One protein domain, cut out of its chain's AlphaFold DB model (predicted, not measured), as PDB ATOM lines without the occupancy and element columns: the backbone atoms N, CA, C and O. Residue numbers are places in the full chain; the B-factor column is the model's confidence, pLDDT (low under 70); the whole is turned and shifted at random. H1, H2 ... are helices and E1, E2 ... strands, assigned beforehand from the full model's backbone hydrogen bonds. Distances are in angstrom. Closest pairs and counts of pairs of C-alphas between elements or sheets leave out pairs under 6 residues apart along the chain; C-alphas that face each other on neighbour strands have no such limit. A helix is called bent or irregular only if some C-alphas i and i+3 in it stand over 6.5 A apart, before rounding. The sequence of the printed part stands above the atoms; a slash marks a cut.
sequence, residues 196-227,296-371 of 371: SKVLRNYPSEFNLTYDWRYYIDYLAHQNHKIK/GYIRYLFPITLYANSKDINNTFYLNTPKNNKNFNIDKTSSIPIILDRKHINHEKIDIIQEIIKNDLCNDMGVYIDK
ATOM      1  N   SER A 196     194.215 197.957 153.050       79.69
ATOM      2  CA  SER A 196     193.540 196.727 153.494       79.69
ATOM      3  C   SER A 196     194.431 195.894 154.419       79.69
ATOM      4  O   SER A 196     193.940 195.251 155.344       79.69
ATOM      5  N   LYS A 197     195.755 195.996 154.250       81.25
ATOM      6  CA  LYS A 197     196.742 195.321 155.095       81.25
ATOM      7  C   LYS A 197     196.749 195.848 156.531       81.25
ATOM      8  O   LYS A 197     197.265 195.171 157.402       81.25
ATOM      9  N   VAL A 198     196.165 197.003 156.849       80.44
ATOM     10  CA  VAL A 198     196.046 197.404 158.266       80.44
ATOM     11  C   VAL A 198     195.211 196.394 159.062       80.44
ATOM     12  O   VAL A 198     195.478 196.170 160.241       80.44
ATOM     13  N   LEU A 199     194.234 195.752 158.416       81.12
ATOM     14  CA  LEU A 199     193.388 194.742 159.035       81.12
ATOM     15  C   LEU A 199     194.106 193.388 159.035       81.12
ATOM     16  O   LEU A 199     194.441 192.839 157.984       81.12
ATOM     17  N   ARG A 200     194.327 192.832 160.229       83.19
ATOM     18  CA  ARG A 200     194.890 191.489 160.398       83.19
ATOM     19  C   ARG A 200     193.778 190.458 160.294       83.19
ATOM     20  O   ARG A 200     192.900 190.405 161.148       83.19
ATOM     21  N   ASN A 201     193.823 189.637 159.253       84.44
ATOM     22  CA  ASN A 201     192.859 188.567 158.987       84.44
ATOM     23  C   ASN A 201     193.473 187.164 159.152       84.44
ATOM     24  O   ASN A 201     192.996 186.197 158.565       84.44
ATOM     25  N   TYR A 202     194.540 187.061 159.940       87.75
ATOM     26  CA  TYR A 202     195.282 185.836 160.224       87.75
ATOM     27  C   TYR A 202     195.484 185.691 161.742       87.75
ATOM     28  O   TYR A 202     195.427 186.691 162.465       87.75
ATOM     29  N   PRO A 203     195.728 184.471 162.253       90.69
ATOM     30  CA  PRO A 203     195.980 184.268 163.671       90.69
ATOM     31  C   PRO A 203     197.338 184.854 164.071       90.69
ATOM     32  O   PRO A 203     198.344 184.649 163.388       90.69
ATOM     33  N   SER A 204     197.369 185.569 165.194       92.25
ATOM     34  CA  SER A 204     198.600 186.099 165.792       92.25
ATOM     35  C   SER A 204     199.419 185.034 166.520       92.25
ATOM     36  O   SER A 204     200.576 185.268 166.840       92.25
ATOM     37  N   GLU A 205     198.829 183.875 166.798       94.94
ATOM     38  CA  GLU A 205     199.456 182.751 167.487       94.94
ATOM     39  C   GLU A 205     199.262 181.490 166.647       94.94
ATOM     40  O   GLU A 205     198.165 181.240 166.145       94.94
ATOM     41  N   PHE A 206     200.313 180.693 166.484       95.06
ATOM     42  CA  PHE A 206     200.274 179.475 165.681       95.06
ATOM     43  C   PHE A 206     201.239 178.417 166.222       95.06
ATOM     44  O   PHE A 206     202.095 178.709 167.052       95.06
ATOM     45  N   ASN A 207     201.094 177.174 165.765       95.19
ATOM     46  CA  ASN A 207     201.994 176.060 166.077       95.19
ATOM     47  C   ASN A 207     202.610 175.488 164.787       95.19
ATOM     48  O   ASN A 207     202.321 175.963 163.686       95.19
ATOM     49  N   LEU A 208     203.434 174.443 164.904       94.06
ATOM     50  CA  LEU A 208     204.128 173.844 163.754       94.06
ATOM     51  C   LEU A 208     203.181 173.216 162.715       94.06
ATOM     52  O   LEU A 208     203.581 172.996 161.574       94.06
ATOM     53  N   THR A 209     201.923 172.941 163.071       93.38
ATOM     54  CA  THR A 209     200.919 172.379 162.151       93.38
ATOM     55  C   THR A 209     200.218 173.448 161.299       93.38
ATOM     56  O   THR A 209     199.445 173.121 160.395       93.38
ATOM     57  N   TYR A 210     200.448 174.735 161.570       92.94
ATOM     58  CA  TYR A 210     199.788 175.811 160.842       92.94
ATOM     59  C   TYR A 210     200.354 175.978 159.426       92.94
ATOM     60  O   TYR A 210     201.565 175.982 159.207       92.94
ATOM     61  N   ASP A 211     199.456 176.175 158.459       92.19
ATOM     62  CA  ASP A 211     199.814 176.485 157.074       92.19
ATOM     63  C   ASP A 211     200.290 177.938 156.973       92.19
ATOM     64  O   ASP A 211     199.522 178.859 156.703       92.19
ATOM     65  N   TRP A 212     201.577 178.155 157.221       90.75
ATOM     66  CA  TRP A 212     202.166 179.491 157.272       90.75
ATOM     67  C   TRP A 212     202.155 180.228 155.923       90.75
ATOM     68  O   TRP A 212     202.478 181.418 155.889       90.75
ATOM     69  N   ARG A 213     201.734 179.590 154.814       91.06
ATOM     70  CA  ARG A 213     201.551 180.277 153.522       91.06
ATOM     71  C   ARG A 213     200.558 181.429 153.623       91.06
ATOM     72  O   ARG A 213     200.773 182.427 152.952       91.06
ATOM     73  N   TYR A 214     199.575 181.374 154.528       89.94
ATOM     74  CA  TYR A 214     198.669 182.506 154.765       89.94
ATOM     75  C   TYR A 214     199.409 183.799 155.141       89.94
ATOM     76  O   TYR A 214     198.994 184.879 154.725       89.94
ATOM     77  N   TYR A 215     200.526 183.714 155.873       91.44
ATOM     78  CA  TYR A 215     201.348 184.885 156.190       91.44
ATOM     79  C   TYR A 215     202.092 185.414 154.959       91.44
ATOM     80  O   TYR A 215     202.209 186.626 154.779       91.44
ATOM     81  N   ILE A 216     202.565 184.521 154.088       89.12
ATOM     82  CA  ILE A 216     203.248 184.893 152.841       89.12
ATOM     83  C   ILE A 216     202.264 185.502 151.841       89.12
ATOM     84  O   ILE A 216     202.540 186.563 151.286       89.12
ATOM     85  N   ASP A 217     201.092 184.892 151.673       88.81
ATOM     86  CA  ASP A 217     200.008 185.391 150.824       88.81
ATOM     87  C   ASP A 217     199.520 186.760 151.309       88.81
ATOM     88  O   ASP A 217     199.245 187.664 150.517       88.81
ATOM     89  N   TYR A 218     199.478 186.960 152.628       88.44
ATOM     90  CA  TYR A 218     199.193 188.260 153.215       88.44
ATOM     91  C   TYR A 218     200.278 189.305 152.890       88.44
ATOM     92  O   TYR A 218     199.947 190.467 152.646       88.44
ATOM     93  N   LEU A 219     201.556 188.927 152.832       87.50
ATOM     94  CA  LEU A 219     202.642 189.829 152.429       87.50
ATOM     95  C   LEU A 219     202.700 190.084 150.916       87.50
ATOM     96  O   LEU A 219     203.332 191.060 150.499       87.50
ATOM     97  N   ALA A 220     202.061 189.243 150.100       85.81
ATOM     98  CA  ALA A 220     202.046 189.406 148.655       85.81
ATOM     99  C   ALA A 220     201.428 190.758 148.268       85.81
ATOM    100  O   ALA A 220     200.335 191.135 148.714       85.81
ATOM    101  N   HIS A 221     202.156 191.503 147.433       78.56
ATOM    102  CA  HIS A 221     201.691 192.784 146.924       78.56
ATOM    103  C   HIS A 221     200.516 192.574 145.972       78.56
ATOM    104  O   HIS A 221     200.578 191.753 145.058       78.56
ATOM    105  N   GLN A 222     199.457 193.351 146.180       75.69
ATOM    106  CA  GLN A 222     198.318 193.411 145.280       75.69
ATOM    107  C   GLN A 222     198.263 194.801 144.657       75.69
ATOM    108  O   GLN A 222     198.327 195.808 145.363       75.69
ATOM    109  N   ASN A 223     198.118 194.851 143.333       75.19
ATOM    110  CA  ASN A 223     197.840 196.097 142.631       75.19
ATOM    111  C   ASN A 223     196.444 196.573 143.032       75.19
ATOM    112  O   ASN A 223     195.435 196.076 142.529       75.19
ATOM    113  N   HIS A 224     196.382 197.527 143.950       73.69
ATOM    114  CA  HIS A 224     195.128 198.128 144.369       73.69
ATOM    115  C   HIS A 224     194.826 199.357 143.511       73.69
ATOM    116  O   HIS A 224     195.717 200.101 143.092       73.69
ATOM    117  N   LYS A 225     193.536 199.595 143.255       80.19
ATOM    118  CA  LYS A 225     193.103 200.862 142.665       80.19
ATOM    119  C   LYS A 225     193.420 201.983 143.649       80.19
ATOM    120  O   LYS A 225     193.168 201.854 144.847       80.19
ATOM    121  N   ILE A 226     193.952 203.086 143.137       81.69
ATOM    122  CA  ILE A 226     194.126 204.304 143.925       81.69
ATOM    123  C   ILE A 226     192.738 204.803 144.333       81.69
ATOM    124  O   ILE A 226     191.905 205.104 143.477       81.69
ATOM    125  N   LYS A 227     192.494 204.887 145.642       78.12
ATOM    126  CA  LYS A 227     191.322 205.560 146.202       78.12
ATOM    127  C   LYS A 227     191.709 207.005 146.509       78.12
ATOM    128  O   LYS A 227     192.572 207.247 147.346       78.12
ATOM    129  N   GLY A 296     208.065 196.545 152.762       81.56
ATOM    130  CA  GLY A 296     206.839 195.892 152.302       81.56
ATOM    131  C   GLY A 296     205.730 195.998 153.355       81.56
ATOM    132  O   GLY A 296     205.554 197.047 153.979       81.56
ATOM    133  N   TYR A 297     205.024 194.893 153.598       85.38
ATOM    134  CA  TYR A 297     203.927 194.818 154.574       85.38
ATOM    135  C   TYR A 297     204.316 194.152 155.904       85.38
ATOM    136  O   TYR A 297     203.447 193.868 156.725       85.38
ATOM    137  N   ILE A 298     205.616 193.967 156.169       87.19
ATOM    138  CA  ILE A 298     206.125 193.297 157.381       87.19
ATOM    139  C   ILE A 298     205.622 193.958 158.672       87.19
ATOM    140  O   ILE A 298     205.301 193.272 159.638       87.19
ATOM    141  N   ARG A 299     205.511 195.294 158.693       86.50
ATOM    142  CA  ARG A 299     204.953 196.025 159.845       86.50
ATOM    143  C   ARG A 299     203.565 195.532 160.231       86.50
ATOM    144  O   ARG A 299     203.230 195.544 161.407       86.50
ATOM    145  N   TYR A 300     202.760 195.181 159.241       87.44
ATOM    146  CA  TYR A 300     201.404 194.762 159.511       87.44
ATOM    147  C   TYR A 300     201.323 193.306 159.901       87.44
ATOM    148  O   TYR A 300     200.527 193.028 160.789       87.44
ATOM    149  N   LEU A 301     202.210 192.463 159.348       90.62
ATOM    150  CA  LEU A 301     202.350 191.060 159.729       90.62
ATOM    151  C   LEU A 301     202.589 190.904 161.240       90.62
ATOM    152  O   LEU A 301     201.862 190.174 161.907       90.62
ATOM    153  N   PHE A 302     203.580 191.616 161.773       91.50
ATOM    154  CA  PHE A 302     204.081 191.432 163.137       91.50
ATOM    155  C   PHE A 302     203.369 192.264 164.212       91.50
ATOM    156  O   PHE A 302     202.964 193.391 163.921       91.50
ATOM    157  N   PRO A 303     203.272 191.784 165.470       93.25
ATOM    158  CA  PRO A 303     203.855 190.534 165.980       93.25
ATOM    159  C   PRO A 303     203.033 189.278 165.661       93.25
ATOM    160  O   PRO A 303     201.803 189.341 165.595       93.25
ATOM    161  N   ILE A 304     203.726 188.141 165.529       95.44
ATOM    162  CA  ILE A 304     203.146 186.789 165.556       95.44
ATOM    163  C   ILE A 304     203.985 185.863 166.447       95.44
ATOM    164  O   ILE A 304     205.204 186.013 166.518       95.44
ATOM    165  N   THR A 305     203.353 184.883 167.087       96.44
ATOM    166  CA  THR A 305     204.008 183.947 168.013       96.44
ATOM    167  C   THR A 305     203.859 182.511 167.527       96.44
ATOM    168  O   THR A 305     202.743 182.001 167.415       96.44
ATOM    169  N   LEU A 306     204.988 181.847 167.285       96.12
ATOM    170  CA  LEU A 306     205.063 180.403 167.114       96.12
ATOM    171  C   LEU A 306     205.192 179.744 168.489       96.12
ATOM    172  O   LEU A 306     206.168 179.966 169.195       96.12
ATOM    173  N   TYR A 307     204.253 178.882 168.844       96.69
ATOM    174  CA  TYR A 307     204.381 177.968 169.970       96.69
ATOM    175  C   TYR A 307     204.973 176.653 169.462       96.69
ATOM    176  O   TYR A 307     204.280 175.833 168.857       96.69
ATOM    177  N   ALA A 308     206.280 176.476 169.654       94.31
ATOM    178  CA  ALA A 308     206.994 175.283 169.222       94.31
ATOM    179  C   ALA A 308     206.817 174.155 170.250       94.31
ATOM    180  O   ALA A 308     207.268 174.274 171.391       94.31
ATOM    181  N   ASN A 309     206.178 173.056 169.839       94.88
ATOM    182  CA  ASN A 309     205.927 171.888 170.681       94.88
ATOM    183  C   ASN A 309     206.425 170.601 170.017       94.88
ATOM    184  O   ASN A 309     206.217 170.387 168.822       94.88
ATOM    185  N   SER A 310     207.014 169.696 170.799       93.81
ATOM    186  CA  SER A 310     207.465 168.395 170.295       93.81
ATOM    187  C   SER A 310     206.315 167.518 169.786       93.81
ATOM    188  O   SER A 310     206.503 166.751 168.842       93.81
ATOM    189  N   LYS A 311     205.106 167.669 170.345       91.75
ATOM    190  CA  LYS A 311     203.898 166.943 169.917       91.75
ATOM    191  C   LYS A 311     203.488 167.275 168.478       91.75
ATOM    192  O   LYS A 311     202.906 166.428 167.806       91.75
ATOM    193  N   ASP A 312     203.819 168.472 167.993       92.50
ATOM    194  CA  ASP A 312     203.438 168.928 166.654       92.50
ATOM    195  C   ASP A 312     204.426 168.478 165.559       92.50
ATOM    196  O   ASP A 312     204.107 168.561 164.371       92.50
ATOM    197  N   ILE A 313     205.610 167.962 165.924       91.06
ATOM    198  CA  ILE A 313     206.683 167.601 164.975       91.06
ATOM    199  C   ILE A 313     206.193 166.594 163.924       91.06
ATOM    200  O   ILE A 313     206.384 166.794 162.725       91.06
ATOM    201  N   ASN A 314     205.484 165.549 164.359       89.88
ATOM    202  CA  ASN A 314     204.989 164.486 163.473       89.88
ATOM    203  C   ASN A 314     203.903 164.957 162.490       89.88
ATOM    204  O   ASN A 314     203.560 164.238 161.557       89.88
ATOM    205  N   ASN A 315     203.349 166.148 162.708       90.31
ATOM    206  CA  ASN A 315     202.241 166.713 161.947       90.31
ATOM    207  C   ASN A 315     202.546 168.153 161.483       90.31
ATOM    208  O   ASN A 315     201.650 168.973 161.257       90.31
ATOM    209  N   THR A 316     203.836 168.471 161.374       92.56
ATOM    210  CA  THR A 316     204.320 169.784 160.951       92.56
ATOM    211  C   THR A 316     203.906 170.072 159.510       92.56
ATOM    212  O   THR A 316     203.921 169.191 158.648       92.56
ATOM    213  N   PHE A 317     203.527 171.318 159.243       92.19
ATOM    214  CA  PHE A 317     203.258 171.776 157.891       92.19
ATOM    215  C   PHE A 317     204.575 171.984 157.130       92.19
ATOM    216  O   PHE A 317     205.440 172.756 157.544       92.19
ATOM    217  N   TYR A 318     204.695 171.344 155.967       89.75
ATOM    218  CA  TYR A 318     205.816 171.527 155.047       89.75
ATOM    219  C   TYR A 318     205.304 171.941 153.667       89.75
ATOM    220  O   TYR A 318     204.359 171.348 153.147       89.75
ATOM    221  N   LEU A 319     205.990 172.896 153.028       87.94
ATOM    222  CA  LEU A 319     205.695 173.349 151.658       87.94
ATOM    223  C   LEU A 319     205.601 172.193 150.656       87.94
ATOM    224  O   LEU A 319     204.672 172.136 149.854       87.94
ATOM    225  N   ASN A 320     206.563 171.271 150.719       86.50
ATOM    226  CA  ASN A 320     206.688 170.177 149.757       86.50
ATOM    227  C   ASN A 320     205.678 169.045 150.022       86.50
ATOM    228  O   ASN A 320     205.431 168.225 149.142       86.50
ATOM    229  N   THR A 321     205.083 168.998 151.219       82.25
ATOM    230  CA  THR A 321     204.124 167.968 151.641       82.25
ATOM    231  C   THR A 321     202.999 168.590 152.484       82.25
ATOM    232  O   THR A 321     202.931 168.356 153.691       82.25
ATOM    233  N   PRO A 322     202.075 169.360 151.875       80.81
ATOM    234  CA  PRO A 322     201.081 170.171 152.592       80.81
ATOM    235  C   PRO A 322     199.890 169.354 153.141       80.81
ATOM    236  O   PRO A 322     198.788 169.877 153.286       80.81
ATOM    237  N   LYS A 323     200.070 168.050 153.391       76.44
ATOM    238  CA  LYS A 323     199.015 167.101 153.794       76.44
ATOM    239  C   LYS A 323     199.007 166.836 155.304       76.44
ATOM    240  O   LYS A 323     198.868 165.691 155.725       76.44
ATOM    241  N   ASN A 324     199.200 167.866 156.118       81.94
ATOM    242  CA  ASN A 324     199.139 167.735 157.569       81.94
ATOM    243  C   ASN A 324     197.722 168.044 158.100       81.94
ATOM    244  O   ASN A 324     196.931 168.734 157.454       81.94
ATOM    245  N   ASN A 325     197.391 167.536 159.285       82.56
ATOM    246  CA  ASN A 325     196.115 167.801 159.947       82.56
ATOM    247  C   ASN A 325     196.246 169.059 160.812       82.56
ATOM    248  O   ASN A 325     196.934 169.035 161.823       82.56
ATOM    249  N   LYS A 326     195.598 170.172 160.461       78.38
ATOM    250  CA  LYS A 326     195.718 171.413 161.248       78.38
ATOM    251  C   LYS A 326     195.237 171.196 162.690       78.38
ATOM    252  O   LYS A 326     194.077 170.852 162.906       78.38
ATOM    253  N   ASN A 327     196.114 171.426 163.666       79.50
ATOM    254  CA  ASN A 327     195.764 171.448 165.081       79.50
ATOM    255  C   ASN A 327     195.556 172.900 165.525       79.50
ATOM    256  O   ASN A 327     196.516 173.650 165.686       79.50
ATOM    257  N   PHE A 328     194.300 173.289 165.736       79.62
ATOM    258  CA  PHE A 328     193.948 174.636 166.196       79.62
ATOM    259  C   PHE A 328     194.144 174.836 167.709       79.62
ATOM    260  O   PHE A 328     194.126 175.972 168.176       79.62
ATOM    261  N   ASN A 329     194.355 173.759 168.473       87.50
ATOM    262  CA  ASN A 329     194.564 173.827 169.915       87.50
ATOM    263  C   ASN A 329     196.060 173.968 170.219       87.50
ATOM    264  O   ASN A 329     196.823 173.005 170.140       87.50
ATOM    265  N   ILE A 330     196.469 175.185 170.575       91.25
ATOM    266  CA  ILE A 330     197.849 175.511 170.939       91.25
ATOM    267  C   ILE A 330     198.082 175.201 172.426       91.25
ATOM    268  O   ILE A 330     197.459 175.804 173.301       91.25
ATOM    269  N   ASP A 331     199.009 174.287 172.722       91.69
ATOM    270  CA  ASP A 331     199.450 173.970 174.088       91.69
ATOM    271  C   ASP A 331     200.451 175.029 174.573       91.69
ATOM    272  O   ASP A 331     201.661 174.866 174.441       91.69
ATOM    273  N   LYS A 332     199.958 176.149 175.107       93.50
ATOM    274  CA  LYS A 332     200.820 177.256 175.557       93.50
ATOM    275  C   LYS A 332     201.711 176.893 176.749       93.50
ATOM    276  O   LYS A 332     202.729 177.542 176.946       93.50
ATOM    277  N   THR A 333     201.334 175.884 177.532       92.44
ATOM    278  CA  THR A 333     202.024 175.519 178.777       92.44
ATOM    279  C   THR A 333     203.287 174.708 178.515       92.44
ATOM    280  O   THR A 333     204.286 174.904 179.194       92.44
ATOM    281  N   SER A 334     203.248 173.781 177.552       93.56
ATOM    282  CA  SER A 334     204.398 172.918 177.244       93.56
ATOM    283  C   SER A 334     205.171 173.322 175.986       93.56
ATOM    284  O   SER A 334     206.130 172.647 175.615       93.56
ATOM    285  N   SER A 335     204.758 174.401 175.319       95.50
ATOM    286  CA  SER A 335     205.442 174.924 174.134       95.50
ATOM    287  C   SER A 335     206.455 176.002 174.484       95.50
ATOM    288  O   SER A 335     206.272 176.759 175.432       95.50
ATOM    289  N   ILE A 336     207.472 176.132 173.639       94.94
ATOM    290  CA  ILE A 336     208.406 177.256 173.673       94.94
ATOM    291  C   ILE A 336     207.822 178.382 172.803       94.94
ATOM    292  O   ILE A 336     207.622 178.157 171.603       94.94
ATOM    293  N   PRO A 337     207.523 179.573 173.356       95.94
ATOM    294  CA  PRO A 337     207.075 180.710 172.563       95.94
ATOM    295  C   PRO A 337     208.257 181.341 171.815       95.94
ATOM    296  O   PRO A 337     209.237 181.779 172.409       95.94
ATOM    297  N   ILE A 338     208.144 181.413 170.492       96.62
ATOM    298  CA  ILE A 338     209.079 182.090 169.595       96.62
ATOM    299  C   ILE A 338     208.319 183.235 168.935       96.62
ATOM    300  O   ILE A 338     207.389 183.021 168.158       96.62
ATOM    301  N   ILE A 339     208.699 184.467 169.249       96.62
ATOM    302  CA  ILE A 339     207.964 185.663 168.844       96.62
ATOM    303  C   ILE A 339     208.681 186.306 167.667       96.62
ATOM    304  O   ILE A 339     209.820 186.747 167.782       96.62
ATOM    305  N   LEU A 340     208.001 186.396 166.531       95.00
ATOM    306  CA  LEU A 340     208.469 187.155 165.384       95.00
ATOM    307  C   LEU A 340     207.869 188.550 165.485       95.00
ATOM    308  O   LEU A 340     206.649 188.722 165.419       95.00
ATOM    309  N   ASP A 341     208.731 189.548 165.638       93.62
ATOM    310  CA  ASP A 341     208.298 190.933 165.771       93.62
ATOM    311  C   ASP A 341     209.209 191.890 164.996       93.62
ATOM    312  O   ASP A 341     210.252 191.526 164.453       93.62
ATOM    313  N   ARG A 342     208.821 193.159 164.937       91.25
ATOM    314  CA  ARG A 342     209.704 194.254 164.555       91.25
ATOM    315  C   ARG A 342     210.917 194.290 165.473       91.25
ATOM    316  O   ARG A 342     210.814 194.030 166.670       91.25
ATOM    317  N   LYS A 343     212.069 194.671 164.926       90.12
ATOM    318  CA  LYS A 343     213.257 194.914 165.746       90.12
ATOM    319  C   LYS A 343     212.984 196.050 166.744       90.12
ATOM    320  O   LYS A 343     212.564 197.136 166.338       90.12
ATOM    321  N   HIS A 344     213.174 195.784 168.031       89.19
ATOM    322  CA  HIS A 344     212.976 196.725 169.129       89.19
ATOM    323  C   HIS A 344     213.829 196.319 170.336       89.19
ATOM    324  O   HIS A 344     214.283 195.181 170.428       89.19
ATOM    325  N   ILE A 345     214.056 197.250 171.262       85.69
ATOM    326  CA  ILE A 345     214.707 196.926 172.538       85.69
ATOM    327  C   ILE A 345     213.693 196.219 173.437       85.69
ATOM    328  O   ILE A 345     212.629 196.768 173.714       85.69
ATOM    329  N   ASN A 346     214.043 195.023 173.910       83.81
ATOM    330  CA  ASN A 346     213.269 194.277 174.893       83.81
ATOM    331  C   ASN A 346     214.202 193.755 175.996       83.81
ATOM    332  O   ASN A 346     215.155 193.031 175.714       83.81
ATOM    333  N   HIS A 347     213.951 194.139 177.249       85.94
ATOM    334  CA  HIS A 347     214.808 193.755 178.375       85.94
ATOM    335  C   HIS A 347     214.504 192.357 178.927       85.94
ATOM    336  O   HIS A 347     215.358 191.785 179.603       85.94
ATOM    337  N   GLU A 348     213.350 191.784 178.595       92.44
ATOM    338  CA  GLU A 348     212.872 190.486 179.089       92.44
ATOM    339  C   GLU A 348     213.150 189.341 178.107       92.44
ATOM    340  O   GLU A 348     213.055 188.174 178.472       92.44
ATOM    341  N   LYS A 349     213.527 189.666 176.864       93.00
ATOM    342  CA  LYS A 349     213.689 188.697 175.774       93.00
ATOM    343  C   LYS A 349     215.074 188.743 175.143       93.00
ATOM    344  O   LYS A 349     215.784 189.745 175.240       93.00
ATOM    345  N   ILE A 350     215.445 187.653 174.479       94.00
ATOM    346  CA  ILE A 350     216.673 187.522 173.689       94.00
ATOM    347  C   ILE A 350     216.297 187.518 172.209       94.00
ATOM    348  O   ILE A 350     215.486 186.694 171.796       94.00
ATOM    349  N   ASP A 351     216.878 188.424 171.418       94.00
ATOM    350  CA  ASP A 351     216.738 188.420 169.956       94.00
ATOM    351  C   ASP A 351     217.763 187.463 169.326       94.00
ATOM    352  O   ASP A 351     218.956 187.763 169.265       94.00
ATOM    353  N   ILE A 352     217.290 186.315 168.845       94.88
ATOM    354  CA  ILE A 352     218.090 185.262 168.206       94.88
ATOM    355  C   ILE A 352     218.094 185.364 166.670       94.88
ATOM    356  O   ILE A 352     218.564 184.454 165.986       94.88
ATOM    357  N   ILE A 353     217.592 186.461 166.080       94.19
ATOM    358  CA  ILE A 353     217.462 186.586 164.615       94.19
ATOM    359  C   ILE A 353     218.777 186.355 163.860       94.19
ATOM    360  O   ILE A 353     218.758 185.785 162.771       94.19
ATOM    361  N   GLN A 354     219.915 186.764 164.430       90.94
ATOM    362  CA  GLN A 354     221.234 186.639 163.794       90.94
ATOM    363  C   GLN A 354     221.699 185.181 163.658       90.94
ATOM    364  O   GLN A 354     222.520 184.870 162.793       90.94
ATOM    365  N   GLU A 355     221.162 184.280 164.481       93.25
ATOM    366  CA  GLU A 355     221.432 182.842 164.399       93.25
ATOM    367  C   GLU A 355     220.639 182.186 163.258       93.25
ATOM    368  O   GLU A 355     221.060 181.166 162.711       93.25
ATOM    369  N   ILE A 356     219.522 182.804 162.854       91.75
ATOM    370  CA  ILE A 356     218.559 182.262 161.886       91.75
ATOM    371  C   ILE A 356     218.757 182.877 160.493       91.75
ATOM    372  O   ILE A 356     218.777 182.164 159.489       91.75
ATOM    373  N   ILE A 357     218.893 184.204 160.408       89.88
ATOM    374  CA  ILE A 357     218.937 184.956 159.149       89.88
ATOM    375  C   ILE A 357     220.201 185.820 159.091       89.88
ATOM    376  O   ILE A 357     220.409 186.696 159.923       89.88
ATOM    377  N   LYS A 358     221.005 185.627 158.036       88.88
ATOM    378  CA  LYS A 358     222.273 186.351 157.793       88.88
ATOM    379  C   LYS A 358     222.197 187.384 156.661       88.88
ATOM    380  O   LYS A 358     223.204 187.693 156.031       88.88
ATOM    381  N   ASN A 359     221.002 187.880 156.352       90.00
ATOM    382  CA  ASN A 359     220.786 188.919 155.341       90.00
ATOM    383  C   ASN A 359     220.254 190.207 155.984       90.00
ATOM    384  O   ASN A 359     219.998 190.263 157.180       90.00
ATOM    385  N   ASP A 360     220.057 191.248 155.179       87.19
ATOM    386  CA  ASP A 360     219.657 192.573 155.653       87.19
ATOM    387  C   ASP A 360     218.267 192.634 156.322       87.19
ATOM    388  O   ASP A 360     217.924 193.677 156.877       87.19
ATOM    389  N   LEU A 361     217.462 191.566 156.276       87.12
ATOM    390  CA  LEU A 361     216.167 191.470 156.955       87.12
ATOM    391  C   LEU A 361     216.311 191.466 158.484       87.12
ATOM    392  O   LEU A 361     215.435 191.993 159.168       87.12
ATOM    393  N   CYS A 362     217.436 190.973 159.018       88.69
ATOM    394  CA  CYS A 362     217.736 190.985 160.457       88.69
ATOM    395  C   CYS A 362     217.890 192.403 161.049       88.69
ATOM    396  O   CYS A 362     218.026 192.587 162.263       88.69
ATOM    397  N   ASN A 363     217.874 193.432 160.195       88.00
ATOM    398  CA  ASN A 363     217.804 194.824 160.619       88.00
ATOM    399  C   ASN A 363     216.374 195.274 160.929       88.00
ATOM    400  O   ASN A 363     216.213 196.210 161.697       88.00
ATOM    401  N   ASP A 364     215.349 194.649 160.344       89.56
ATOM    402  CA  ASP A 364     213.963 195.139 160.374       89.56
ATOM    403  C   ASP A 364     213.029 194.290 161.244       89.56
ATOM    404  O   ASP A 364     212.001 194.786 161.726       89.56
ATOM    405  N   MET A 365     213.399 193.027 161.458       91.62
ATOM    406  CA  MET A 365     212.690 192.064 162.294       91.62
ATOM    407  C   MET A 365     213.615 191.461 163.349       91.62
ATOM    408  O   MET A 365     214.823 191.377 163.131       91.62
ATOM    409  N   GLY A 366     213.023 191.034 164.456       93.06
ATOM    410  CA  GLY A 366     213.660 190.222 165.484       93.06
ATOM    411  C   GLY A 366     212.911 188.903 165.655       93.06
ATOM    412  O   GLY A 366     211.735 188.785 165.296       93.06
ATOM    413  N   VAL A 367     213.612 187.912 166.193       96.00
ATOM    414  CA  VAL A 367     213.033 186.639 166.629       96.00
ATOM    415  C   VAL A 367     213.365 186.508 168.097       96.00
ATOM    416  O   VAL A 367     214.525 186.349 168.451       96.00
ATOM    417  N   TYR A 368     212.351 186.611 168.941       96.81
ATOM    418  CA  TYR A 368     212.519 186.730 170.376       96.81
ATOM    419  C   TYR A 368     212.095 185.454 171.090       96.81
ATOM    420  O   TYR A 368     211.048 184.880 170.781       96.81
ATOM    421  N   ILE A 369     212.883 185.070 172.083       95.00
ATOM    422  CA  ILE A 369     212.554 184.049 173.081       95.00
ATOM    423  C   ILE A 369     212.670 184.663 174.476       95.00
ATOM    424  O   ILE A 369     213.394 185.648 174.659       95.00
ATOM    425  N   ASP A 370     211.948 184.109 175.444       91.44
ATOM    426  CA  ASP A 370     212.061 184.538 176.840       91.44
ATOM    427  C   ASP A 370     213.453 184.180 177.400       91.44
ATOM    428  O   ASP A 370     214.058 183.188 176.981       91.44
ATOM    429  N   LYS A 371     213.984 185.046 178.275       85.88
ATOM    430  CA  LYS A 371     215.317 184.911 178.890       85.88
ATOM    431  C   LYS A 371     215.439 183.766 179.886       85.88
ATOM    432  O   LYS A 371     214.457 183.499 180.613       85.88
TER     433      LYS A 371
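AT A GLANCE: This is residues 196 to 227 and 296 to 371 of the 371 residues of the protein "DUF2972 domain-containing protein" of Campylobacter jejuni (UniProt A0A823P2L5). A single twisted sheet of five strands makes the middle of the model, with short helices round its margins and long loops beside them. H2 and H3 lie beyond opposite ends of E2, H1 packs on H2, and H4 packs on E5. The printed part has 108 residues, with five named helices and five named strands in the order E1 H1 H2 E2 H3 E3 E4 H4 H5 E5; under half of the residues are in these elements, and the class is mixed, helices and strands. The sheet is mixed, in the order E1 E2 E3 E5 E4. The whole is only just compact, close to loose, with a radius of gyration of the C-alphas of 15.2 A and spans of 46 by 37 by 24 A.

HOW THE PARTS SIT: E1, residues 205 to 207, is an edge strand, parallel to E2, residues 304 to 308, at 29 degrees, with N 307 and O 206 2.8 A apart. E2 is antiparallel to E3, residues 336 to 342, at 158 degrees, with N 306 and O 338 2.8 A apart. E3 is antiparallel to E5, residues 365 to 370, at 150 degrees, with N 339 and O 368 2.8 A apart. E5 is antiparallel to the other edge strand, E4, residues 349 to 351, at 141 degrees, with N 350 and O 369 2.9 A apart. The pairing of E5 is staggered: residues 365 to 368 pair with E3 and 368 to 370 with E4. From edge to edge the strands' lines turn by 112 degrees. H1, residues 213 to 219, is not on the sheet; it touches H2, residues 298 to 301, the closest C-alphas being those of Leu 219 and Ile 298, 7.0 A apart. H2 only grazes the sheet. H3, residues 310 to 315, is not on the sheet and touches no helix; it is only just irregular, with C-alphas 311 and 314 7.0 A apart. H4, residues 353 to 356, only grazes the sheet; its closest C-alpha pair with E5 is Ile 353 and Val 367, 4.9 A apart. H5, residues 360 to 363, is not on the sheet; it is close to H4 but not clearly touching, the closest C-alphas being those of Ile 353 and Cys 362, 6.1 A apart. In H1 every O i to N i+4 pair is within hydrogen-bond range; in H3 0 of 2 are, beside 2 of 3 O i to N i+3 pairs, and H2, H4 and H5 are too short for an O i to N i+4 pair.

IN THESE COORDINATES: E1 begins at C-alpha 205, (199.456, 182.751, 167.487). H1 is 9.7 A long, E2 12.7 A and H3 10.0 A. E3, 19.3 A long, begins at C-alpha 336, (208.406, 177.256, 173.673). E5, 16.4 A long, ends at C-alpha 370, (212.061, 184.538, 176.840).

THE WHOLE: The C-alphas of Lys 227 and Ser 310 are the two farthest apart, at 47.1 A. Residues 228 to 295 are not printed, and C-alphas 227 and 296 are 19.3 A apart across this cut. The link from H3 to E3, residues 316 to 335, is long. The mean pLDDT of the printed part is 89.1, and no printed residue is under 70.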